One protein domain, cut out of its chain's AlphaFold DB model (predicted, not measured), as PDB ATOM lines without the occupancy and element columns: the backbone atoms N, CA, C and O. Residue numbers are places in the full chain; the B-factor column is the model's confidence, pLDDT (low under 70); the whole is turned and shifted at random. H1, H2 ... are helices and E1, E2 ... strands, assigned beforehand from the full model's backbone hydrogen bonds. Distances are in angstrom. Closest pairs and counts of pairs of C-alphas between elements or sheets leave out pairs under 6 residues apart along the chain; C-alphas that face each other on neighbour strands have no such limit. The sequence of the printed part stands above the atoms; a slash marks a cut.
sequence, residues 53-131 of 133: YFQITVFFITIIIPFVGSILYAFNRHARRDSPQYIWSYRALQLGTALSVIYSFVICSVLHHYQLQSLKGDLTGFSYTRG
ATOM      1  N   TYR A  53     221.158 187.971 179.406       77.25
ATOM      2  CA  TYR A  53     221.329 186.519 179.504       77.25
ATOM      3  C   TYR A  53     219.997 185.802 179.695       77.25
ATOM      4  O   TYR A  53     219.801 184.742 179.115       77.25
ATOM      5  N   PHE A  54     219.062 186.380 180.455       78.81
ATOM      6  CA  PHE A  54     217.751 185.767 180.654       78.81
ATOM      7  C   PHE A  54     216.982 185.647 179.331       78.81
ATOM      8  O   PHE A  54     216.516 184.565 178.986       78.81
ATOM      9  N   GLN A  55     216.916 186.721 178.542       81.88
ATOM     10  CA  GLN A  55     216.217 186.730 177.255       81.88
ATOM     11  C   GLN A  55     216.881 185.785 176.247       81.88
ATOM     12  O   GLN A  55     216.182 185.113 175.492       81.88
ATOM     13  N   ILE A  56     218.213 185.685 176.267       80.81
ATOM     14  CA  ILE A  56     218.968 184.746 175.426       80.81
ATOM     15  C   ILE A  56     218.692 183.293 175.837       80.81
ATOM     16  O   ILE A  56     218.423 182.452 174.985       80.81
ATOM     17  N   THR A  57     218.697 182.977 177.132       82.88
ATOM     18  CA  THR A  57     218.346 181.631 177.616       82.88
ATOM     19  C   THR A  57     216.925 181.261 177.211       82.88
ATOM     20  O   THR A  57     216.685 180.169 176.699       82.88
ATOM     21  N   VAL A  58     215.981 182.190 177.371       80.62
ATOM     22  CA  VAL A  58     214.592 181.966 176.967       80.62
ATOM     23  C   VAL A  58     214.472 181.795 175.448       80.62
ATOM     24  O   VAL A  58     213.713 180.940 174.999       80.62
ATOM     25  N   PHE A  59     215.272 182.503 174.645       83.62
ATOM     26  CA  PHE A  59     215.358 182.283 173.197       83.62
ATOM     27  C   PHE A  59     215.737 180.831 172.857       83.62
ATOM     28  O   PHE A  59     215.071 180.210 172.031       83.62
ATOM     29  N   PHE A  60     216.720 180.242 173.543       84.56
ATOM     30  CA  PHE A  60     217.062 178.825 173.349       84.56
ATOM     31  C   PHE A  60     215.954 177.874 173.816       84.56
ATOM     32  O   PHE A  60     215.666 176.893 173.135       84.56
ATOM     33  N   ILE A  61     215.274 178.178 174.925       84.25
ATOM     34  CA  ILE A  61     214.119 177.389 175.395       84.25
ATOM     35  C   ILE A  61     212.975 177.421 174.369       84.25
ATOM     36  O   ILE A  61     212.273 176.425 174.190       84.25
ATOM     37  N   THR A  62     212.831 178.533 173.644       83.69
ATOM     38  CA  THR A  62     211.820 178.702 172.590       83.69
ATOM     39  C   THR A  62     211.968 177.665 171.471       83.69
ATOM     40  O   THR A  62     210.982 177.319 170.827       83.69
ATOM     41  N   ILE A  63     213.174 177.122 171.266       82.38
ATOM     42  CA  ILE A  63     213.425 176.059 170.283       82.38
ATOM     43  C   ILE A  63     212.691 174.770 170.664       82.38
ATOM     44  O   ILE A  63     212.155 174.090 169.796       82.38
ATOM     45  N   ILE A  64     212.653 174.447 171.958       84.88
ATOM     46  CA  ILE A  64     212.003 173.238 172.477       84.88
ATOM     47  C   ILE A  64     210.498 173.473 172.623       84.88
ATOM     48  O   ILE A  64     209.693 172.603 172.295       84.88
ATOM     49  N   ILE A  65     210.121 174.649 173.133       85.00
ATOM     50  CA  ILE A  65     208.732 175.011 173.417       85.00
ATOM     51  C   ILE A  65     208.428 176.359 172.747       85.00
ATOM     52  O   ILE A  65     208.646 177.411 173.356       85.00
ATOM     53  N   PRO A  66     207.875 176.361 171.519       81.69
ATOM     54  CA  PRO A  66     207.670 177.590 170.746       81.69
ATOM     55  C   PRO A  66     206.762 178.617 171.443       81.69
ATOM     56  O   PRO A  66     206.911 179.821 171.241       81.69
ATOM     57  N   PHE A  67     205.867 178.166 172.330       82.06
ATOM     58  CA  PHE A  67     204.986 179.034 173.123       82.06
ATOM     59  C   PHE A  67     205.721 179.917 174.138       82.06
ATOM     60  O   PHE A  67     205.210 180.959 174.537       82.06
ATOM     61  N   VAL A  68     206.926 179.542 174.566       83.25
ATOM     62  CA  VAL A  68     207.655 180.319 175.580       83.25
ATOM     63  C   VAL A  68     208.111 181.669 175.015       83.25
ATOM     64  O   VAL A  68     208.072 182.680 175.717       83.25
ATOM     65  N   GLY A  69     208.463 181.722 173.728       79.44
ATOM     66  CA  GLY A  69     208.872 182.959 173.060       79.44
ATOM     67  C   GLY A  69     207.743 183.981 172.951       79.44
ATOM     68  O   GLY A  69     207.975 185.178 173.128       79.44
ATOM     69  N   SER A  70     206.505 183.524 172.732       81.81
ATOM     70  CA  SER A  70     205.341 184.417 172.686       81.81
ATOM     71  C   SER A  70     204.961 184.958 174.059       81.81
ATOM     72  O   SER A  70     204.635 186.140 174.175       81.81
ATOM     73  N   ILE A  71     205.092 184.140 175.105       83.06
ATOM     74  CA  ILE A  71     204.900 184.569 176.495       83.06
ATOM     75  C   ILE A  71     205.952 185.621 176.877       83.06
ATOM     76  O   ILE A  71     205.597 186.681 177.391       83.06
ATOM     77  N   LEU A  72     207.233 185.391 176.561       80.44
ATOM     78  CA  LEU A  72     208.304 186.353 176.850       80.44
ATOM     79  C   LEU A  72     208.066 187.703 176.162       80.44
ATOM     80  O   LEU A  72     208.289 188.755 176.766       80.44
ATOM     81  N   TYR A  73     207.623 187.682 174.906       81.69
ATOM     82  CA  TYR A  73     207.269 188.902 174.192       81.69
ATOM     83  C   TYR A  73     206.061 189.597 174.822       81.69
ATOM     84  O   TYR A  73     206.091 190.813 174.977       81.69
ATOM     85  N   ALA A  74     205.032 188.855 175.242       82.56
ATOM     86  CA  ALA A  74     203.864 189.427 175.909       82.56
ATOM     87  C   ALA A  74     204.236 190.136 177.222       82.56
ATOM     88  O   ALA A  74     203.763 191.249 177.457       82.56
ATOM     89  N   PHE A  75     205.131 189.550 178.024       80.25
ATOM     90  CA  PHE A  75     205.655 190.183 179.241       80.25
ATOM     91  C   PHE A  75     206.487 191.435 178.938       80.25
ATOM     92  O   PHE A  75     206.349 192.449 179.613       80.25
ATOM     93  N   ASN A  76     207.304 191.405 177.882       76.62
ATOM     94  CA  ASN A  76     208.166 192.530 177.507       76.62
ATOM     95  C   ASN A  76     207.521 193.494 176.497       76.62
ATOM     96  O   ASN A  76     208.209 194.364 175.961       76.62
ATOM     97  N   ARG A  77     206.213 193.381 176.219       72.75
ATOM     98  CA  ARG A  77     205.556 194.152 175.146       72.75
ATOM     99  C   ARG A  77     205.535 195.662 175.407       72.75
ATOM    100  O   ARG A  77     205.480 196.437 174.458       72.75
ATOM    101  N   HIS A  78     205.578 196.060 176.680       73.38
ATOM    102  CA  HIS A  78     205.596 197.460 177.121       73.38
ATOM    103  C   HIS A  78     207.019 197.969 177.423       73.38
ATOM    104  O   HIS A  78     207.191 199.123 177.814       73.38
ATOM    105  N   ALA A  79     208.052 197.133 177.245       71.38
ATOM    106  CA  ALA A  79     209.440 197.556 177.403       71.38
ATOM    107  C   ALA A  79     209.830 198.564 176.306       71.38
ATOM    108  O   ALA A  79     209.284 198.552 175.200       71.38
ATOM    109  N   ARG A  80     210.804 199.444 176.591       74.12
ATOM    110  CA  ARG A  80     211.324 200.388 175.586       74.12
ATOM    111  C   ARG A  80     211.796 199.623 174.346       74.12
ATOM    112  O   ARG A  80     212.585 198.684 174.471       74.12
ATOM    113  N   ARG A  81     211.361 200.064 173.158       72.38
ATOM    114  CA  ARG A  81     211.688 199.419 171.871       72.38
ATOM    115  C   ARG A  81     213.188 199.361 171.582       72.38
ATOM    116  O   ARG A  81     213.642 198.418 170.948       72.38
ATOM    117  N   ASP A  82     213.944 200.317 172.114       73.75
ATOM    118  CA  ASP A  82     215.399 200.390 171.942       73.75
ATOM    119  C   ASP A  82     216.170 199.535 172.960       73.75
ATOM    120  O   ASP A  82     217.397 199.462 172.918       73.75
ATOM    121  N   SER A  83     215.475 198.880 173.897       77.50
ATOM    122  CA  SER A  83     216.134 198.003 174.861       77.50
ATOM    123  C   SER A  83     216.584 196.697 174.188       77.50
ATOM    124  O   SER A  83     215.835 196.104 173.404       77.50
ATOM    125  N   PRO A  84     217.774 196.168 174.533       77.44
ATOM    126  CA  PRO A  84     218.225 194.875 174.017       77.44
ATOM    127  C   PRO A  84     217.245 193.748 174.377       77.44
ATOM    128  O   PRO A  84     217.079 192.800 173.614       77.44
ATOM    129  N   GLN A  85     216.544 193.874 175.504       78.56
ATOM    130  CA  GLN A  85     215.540 192.913 175.956       78.56
ATOM    131  C   GLN A  85     214.357 192.808 174.983       78.56
ATOM    132  O   GLN A  85     213.922 191.698 174.675       78.56
ATOM    133  N   TYR A  86     213.875 193.942 174.462       82.12
ATOM    134  CA  TYR A  86     212.803 193.982 173.465       82.12
ATOM    135  C   TYR A  86     213.246 193.383 172.122       82.12
ATOM    136  O   TYR A  86     212.512 192.617 171.501       82.12
ATOM    137  N   ILE A  87     214.478 193.667 171.690       83.56
ATOM    138  CA  ILE A  87     215.017 193.133 170.428       83.56
ATOM    139  C   ILE A  87     215.113 191.602 170.481       83.56
ATOM    140  O   ILE A  87     214.700 190.917 169.542       83.56
ATOM    141  N   TRP A  88     215.635 191.050 171.579       82.69
ATOM    142  CA  TRP A  88     215.752 189.600 171.748       82.69
ATOM    143  C   TRP A  88     214.398 188.917 171.932       82.69
ATOM    144  O   TRP A  88     214.185 187.854 171.349       82.69
ATOM    145  N   SER A  89     213.458 189.524 172.664       83.25
ATOM    146  CA  SER A  89     212.109 188.967 172.812       83.25
ATOM    147  C   SER A  89     211.330 188.983 171.494       83.25
ATOM    148  O   SER A  89     210.643 188.014 171.182       83.25
ATOM    149  N   TYR A  90     211.497 190.018 170.663       84.94
ATOM    150  CA  TYR A  90     210.894 190.076 169.330       84.94
ATOM    151  C   TYR A  90     211.467 189.009 168.384       84.94
ATOM    152  O   TYR A  90     210.717 188.331 167.680       84.94
ATOM    153  N   ARG A  91     212.788 188.793 168.405       86.62
ATOM    154  CA  ARG A  91     213.426 187.698 167.651       86.62
ATOM    155  C   ARG A  91     212.970 186.322 168.144       86.62
ATOM    156  O   ARG A  91     212.710 185.446 167.323       86.62
ATOM    157  N   ALA A  92     212.841 186.140 169.459       85.88
ATOM    158  CA  ALA A  92     212.308 184.912 170.051       85.88
ATOM    159  C   ALA A  92     210.859 184.659 169.617       85.88
ATOM    160  O   ALA A  92     210.516 183.529 169.284       85.88
ATOM    161  N   LEU A  93     210.028 185.705 169.551       87.12
ATOM    162  CA  LEU A  93     208.661 185.609 169.042       87.12
ATOM    163  C   LEU A  93     208.638 185.153 167.580       87.12
ATOM    164  O   LEU A  93     207.919 184.211 167.264       87.12
ATOM    165  N   GLN A  94     209.419 185.793 166.703       89.12
ATOM    166  CA  GLN A  94     209.485 185.422 165.282       89.12
ATOM    167  C   GLN A  94     209.945 183.973 165.085       89.12
ATOM    168  O   GLN A  94     209.380 183.245 164.271       89.12
ATOM    169  N   LEU A  95     210.955 183.541 165.844       89.12
ATOM    170  CA  LEU A  95     211.424 182.161 165.796       89.12
ATOM    171  C   LEU A  95     210.359 181.192 166.330       89.12
ATOM    172  O   LEU A  95     210.101 180.165 165.708       89.12
ATOM    173  N   GLY A  96     209.723 181.524 167.455       88.75
ATOM    174  CA  GLY A  96     208.692 180.699 168.082       88.75
ATOM    175  C   GLY A  96     207.460 180.511 167.198       88.75
ATOM    176  O   GLY A  96     206.940 179.401 167.114       88.75
ATOM    177  N   THR A  97     207.014 181.548 166.484       89.06
ATOM    178  CA  THR A  97     205.884 181.433 165.546       89.06
ATOM    179  C   THR A  97     206.239 180.639 164.292       89.06
ATOM    180  O   THR A  97     205.412 179.877 163.802       89.06
ATOM    181  N   ALA A  98     207.466 180.758 163.778       90.94
ATOM    182  CA  ALA A  98     207.918 179.912 162.673       90.94
ATOM    183  C   ALA A  98     208.017 178.438 163.105       90.94
ATOM    184  O   ALA A  98     207.539 177.544 162.406       90.94
ATOM    185  N   LEU A  99     208.586 178.185 164.288       90.38
ATOM    186  CA  LEU A  99     208.696 176.843 164.851       90.38
ATOM    187  C   LEU A  99     207.330 176.233 165.144       90.38
ATOM    188  O   LEU A  99     207.147 175.058 164.850       90.38
ATOM    189  N   SER A 100     206.356 176.984 165.662       90.06
ATOM    190  CA  SER A 100     205.030 176.422 165.947       90.06
ATOM    191  C   SER A 100     204.373 175.838 164.693       90.06
ATOM    192  O   SER A 100     203.834 174.737 164.762       90.06
ATOM    193  N   VAL A 101     204.506 176.495 163.537       91.50
ATOM    194  CA  VAL A 101     204.017 175.975 162.249       91.50
ATOM    195  C   VAL A 101     204.720 174.670 161.874       91.50
ATOM    196  O   VAL A 101     204.058 173.707 161.487       91.50
ATOM    197  N   ILE A 102     206.046 174.607 162.028       91.94
ATOM    198  CA  ILE A 102     206.835 173.399 161.742       91.94
ATOM    199  C   ILE A 102     206.429 172.258 162.681       91.94
ATOM    200  O   ILE A 102     206.175 171.147 162.223       91.94
ATOM    201  N   TYR A 103     206.316 172.521 163.983       88.56
ATOM    202  CA  TYR A 103     205.898 171.528 164.973       88.56
ATOM    203  C   TYR A 103     204.486 171.018 164.694       88.56
ATOM    204  O   TYR A 103     204.269 169.808 164.704       88.56
ATOM    205  N   SER A 104     203.537 171.906 164.386       90.62
ATOM    206  CA  SER A 104     202.191 171.503 163.972       90.62
ATOM    207  C   SER A 104     202.229 170.648 162.710       90.62
ATOM    208  O   SER A 104     201.555 169.625 162.660       90.62
ATOM    209  N   PHE A 105     203.051 171.001 161.720       91.81
ATOM    210  CA  PHE A 105     203.210 170.200 160.510       91.81
ATOM    211  C   PHE A 105     203.774 168.803 160.807       91.81
ATOM    212  O   PHE A 105     203.241 167.813 160.308       91.81
ATOM    213  N   VAL A 106     204.808 168.703 161.646       89.94
ATOM    214  CA  VAL A 106     205.404 167.421 162.055       89.94
ATOM    215  C   VAL A 106     204.392 166.578 162.825       89.94
ATOM    216  O   VAL A 106     204.208 165.411 162.493       89.94
ATOM    217  N   ILE A 107     203.696 167.159 163.806       88.31
ATOM    218  CA  ILE A 107     202.674 166.456 164.588       88.31
ATOM    219  C   ILE A 107     201.559 165.967 163.668       88.31
ATOM    220  O   ILE A 107     201.232 164.789 163.721       88.31
ATOM    221  N   CYS A 108     201.023 166.816 162.789       88.25
ATOM    222  CA  CYS A 108     199.986 166.416 161.838       88.25
ATOM    223  C   CYS A 108     200.473 165.327 160.875       88.25
ATOM    224  O   CYS A 108     199.726 164.396 160.593       88.25
ATOM    225  N   SER A 109     201.719 165.403 160.405       87.62
ATOM    226  CA  SER A 109     202.306 164.385 159.525       87.62
ATOM    227  C   SER A 109     202.466 163.043 160.241       87.62
ATOM    228  O   SER A 109     202.139 161.999 159.685       87.62
ATOM    229  N   VAL A 110     202.920 163.057 161.497       84.06
ATOM    230  CA  VAL A 110     203.020 161.848 162.323       84.06
ATOM    231  C   VAL A 110     201.628 161.297 162.619       84.06
ATOM    232  O   VAL A 110     201.396 160.110 162.418       84.06
ATOM    233  N   LEU A 111     200.686 162.145 163.035       82.00
ATOM    234  CA  LEU A 111     199.321 161.741 163.365       82.00
ATOM    235  C   LEU A 111     198.577 161.192 162.145       82.00
ATOM    236  O   LEU A 111     197.808 160.252 162.288       82.00
ATOM    237  N   HIS A 112     198.854 161.701 160.944       76.19
ATOM    238  CA  HIS A 112     198.322 161.153 159.696       76.19
ATOM    239  C   HIS A 112     198.712 159.678 159.484       76.19
ATOM    240  O   HIS A 112     197.936 158.908 158.919       76.19
ATOM    241  N   HIS A 113     199.881 159.246 159.974       70.94
ATOM    242  CA  HIS A 113     200.272 157.832 159.959       70.94
ATOM    243  C   HIS A 113     199.573 156.982 161.033       70.94
ATOM    244  O   HIS A 113     199.610 155.752 160.947       70.94
ATOM    245  N   TYR A 114     198.938 157.594 162.032       68.94
ATOM    246  CA  TYR A 114     198.147 156.902 163.045       68.94
ATOM    247  C   TYR A 114     196.671 156.962 162.658       68.94
ATOM    248  O   TYR A 114     195.979 157.946 162.913       68.94
ATOM    249  N   GLN A 115     196.168 155.895 162.041       60.72
ATOM    250  CA  GLN A 115     194.741 155.796 161.759       60.72
ATOM    251  C   GLN A 115     194.015 155.234 162.985       60.72
ATOM    252  O   GLN A 115     194.386 154.200 163.537       60.72
ATOM    253  N   LEU A 116     192.959 155.930 163.408       57.81
ATOM    254  CA  LEU A 116     191.991 155.418 164.373       57.81
ATOM    255  C   LEU A 116     191.164 154.342 163.672       57.81
ATOM    256  O   LEU A 116     190.213 154.648 162.951       57.81
ATOM    257  N   GLN A 117     191.544 153.081 163.849       56.44
ATOM    258  CA  GLN A 117     190.758 151.955 163.366       56.44
ATOM    259  C   GLN A 117     189.950 151.393 164.534       56.44
ATOM    260  O   GLN A 117     190.485 151.038 165.584       56.44
ATOM    261  N   SER A 118     188.631 151.325 164.360       53.00
ATOM    262  CA  SER A 118     187.763 150.601 165.287       53.00
ATOM    263  C   SER A 118     187.863 149.116 164.948       53.00
ATOM    264  O   SER A 118     187.250 148.641 163.988       53.00
ATOM    265  N   LEU A 119     188.700 148.382 165.685       59.94
ATOM    266  CA  LEU A 119     188.740 146.928 165.587       59.94
ATOM    267  C   LEU A 119     187.570 146.341 166.387       59.94
ATOM    268  O   LEU A 119     187.319 146.722 167.532       59.94
ATOM    269  N   LYS A 120     186.866 145.359 165.809       54.16
ATOM    270  CA  LYS A 120     185.879 144.551 166.543       54.16
ATOM    271  C   LYS A 120     186.609 143.707 167.596       54.16
ATOM    272  O   LYS A 120     187.066 142.611 167.290       54.16
ATOM    273  N   GLY A 121     186.729 144.233 168.815       62.56
ATOM    274  CA  GLY A 121     187.376 143.559 169.947       62.56
ATOM    275  C   GLY A 121     188.014 144.484 170.989       62.56
ATOM    276  O   GLY A 121     188.397 144.001 172.050       62.56
ATOM    277  N   ASP A 122     188.114 145.791 170.728       54.22
ATOM    278  CA  ASP A 122     188.716 146.728 171.682       54.22
ATOM    279  C   ASP A 122     187.799 147.057 172.863       54.22
ATOM    280  O   ASP A 122     186.671 147.516 172.674       54.22
ATOM    281  N   LEU A 123     188.326 146.928 174.089       58.31
ATOM    282  CA  LEU A 123     187.634 147.320 175.327       58.31
ATOM    283  C   LEU A 123     187.240 148.812 175.360       58.31
ATOM    284  O   LEU A 123     186.310 149.176 176.073       58.31
ATOM    285  N   THR A 124     187.932 149.670 174.601       63.62
ATOM    286  CA  THR A 124     187.702 151.126 174.526       63.62
ATOM    287  C   THR A 124     187.027 151.581 173.225       63.62
ATOM    288  O   THR A 124     186.791 152.775 173.051       63.62
ATOM    289  N   GLY A 125     186.706 150.665 172.301       56.47
ATOM    290  CA  GLY A 125     186.012 150.953 171.032       56.47
ATOM    291  C   GLY A 125     186.866 151.554 169.899       56.47
ATOM    292  O   GLY A 125     186.448 151.505 168.739       56.47
ATOM    293  N   PHE A 126     188.064 152.067 170.202       57.41
ATOM    294  CA  PHE A 126     189.022 152.610 169.233       57.41
ATOM    295  C   PHE A 126     190.460 152.249 169.631       57.41
ATOM    296  O   PHE A 126     190.870 152.555 170.755       57.41
ATOM    297  N   SER A 127     191.228 151.671 168.700       62.41
ATOM    298  CA  SER A 127     192.677 151.477 168.827       62.41
ATOM    299  C   SER A 127     193.434 152.305 167.796       62.41
ATOM    300  O   SER A 127     193.014 152.470 166.649       62.41
ATOM    301  N   TYR A 128     194.592 152.814 168.212       61.09
ATOM    302  CA  TYR A 128     195.541 153.467 167.320       61.09
ATOM    303  C   TYR A 128     196.393 152.394 166.648       61.09
ATOM    304  O   TYR A 128     197.316 151.854 167.261       61.09
ATOM    305  N   THR A 129     196.095 152.072 165.392       63.34
ATOM    306  CA  THR A 129     196.956 151.204 164.588       63.34
ATOM    307  C   THR A 129     197.885 152.071 163.742       63.34
ATOM    308  O   THR A 129     197.511 153.129 163.228       63.34
ATOM    309  N   ARG A 130     199.153 151.660 163.628       59.75
ATOM    310  CA  ARG A 130     200.086 152.277 162.679       59.75
ATOM    311  C   ARG A 130     199.563 151.944 161.283       59.75
ATOM    312  O   ARG A 130     199.467 150.764 160.953       59.75
ATOM    313  N   GLY A 131     199.194 152.953 160.499       58.94
ATOM    314  CA  GLY A 131     198.712 152.758 159.136       58.94
ATOM    315  C   GLY A 131     199.815 152.131 158.286       58.94
ATOM    316  O   GLY A 131     200.745 152.826 157.880       58.94
TER     317      GLY A 131
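Overview. This is residues 53 to 131 of the 133 residues of a protein of Amblyomma aureolatum (UniProt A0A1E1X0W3). One long helix, H3, runs through most of a rod, with the two shorter helices H1 and H2 packed beside its first part as a bundle and a small two-strand hairpin, E1 and E2, at its far end. Between bundle and hairpin, residues 104 to 110 of H3 stand free. The printed part has 79 residues with three named helices and then two named strands, H1 H2 H3 E1 E2, the strands making an antiparallel sheet; the class is mostly helix. The whole is extended, with a radius of gyration of the C-alphas of 19.4 A and spans of 63 by 20 by 18 A.

Arrangement. H1, residues 53 to 64, H2, residues 66 to 75, and H3, residues 84 to 112, form an up and down bundle, each helix running against the one before it. H1 and H2, a helical hairpin, touch at a shallow tilt of 34 degrees, only just short of steep; their closest C-alphas, of Thr 62 and Gly 69, are 5.2 A apart. H2 and H3, also a helical hairpin, touch at a shallow tilt of 31 degrees, opposite ways, with the closest C-alphas, of Pro 66 and Gly 96, 4.2 A apart. H1 and H3 touch and run the same way at 11 degrees, a shallow tilt; the closest C-alphas, of Phe 59 and Ala 92, are 5.1 A apart. The O i to N i+4 pairs within hydrogen-bond range are 6 of 8 in H1, 5 of 6 in H2 and 24 of 25 in H3. E1, residues 114 to 117, and E2, residues 127 to 130, form an antiparallel hairpin, with N 117 and O 127 within hydrogen-bond range at 3.2 A. H1 and H2 are apart from both strands.

Along the chain. H1 begins at C-alpha 53, (221.329, 186.519, 179.504), and is 17.7 A long; H2 is 15.3 A. H3 spans 41.7 A, from C-alpha 84 at (218.225, 194.875, 174.017). E1 is 8.9 A long and E2 9.7 A, ending at C-alpha 130, (200.086, 152.277, 162.679).

Size, cuts and confidence. The two farthest C-alphas, of Asp 82 and Gly 121, are 63.4 A apart. The printed part has no cut and no long link. The mean pLDDT of the printed part is 77.6; residues 114 to 131 are under 70.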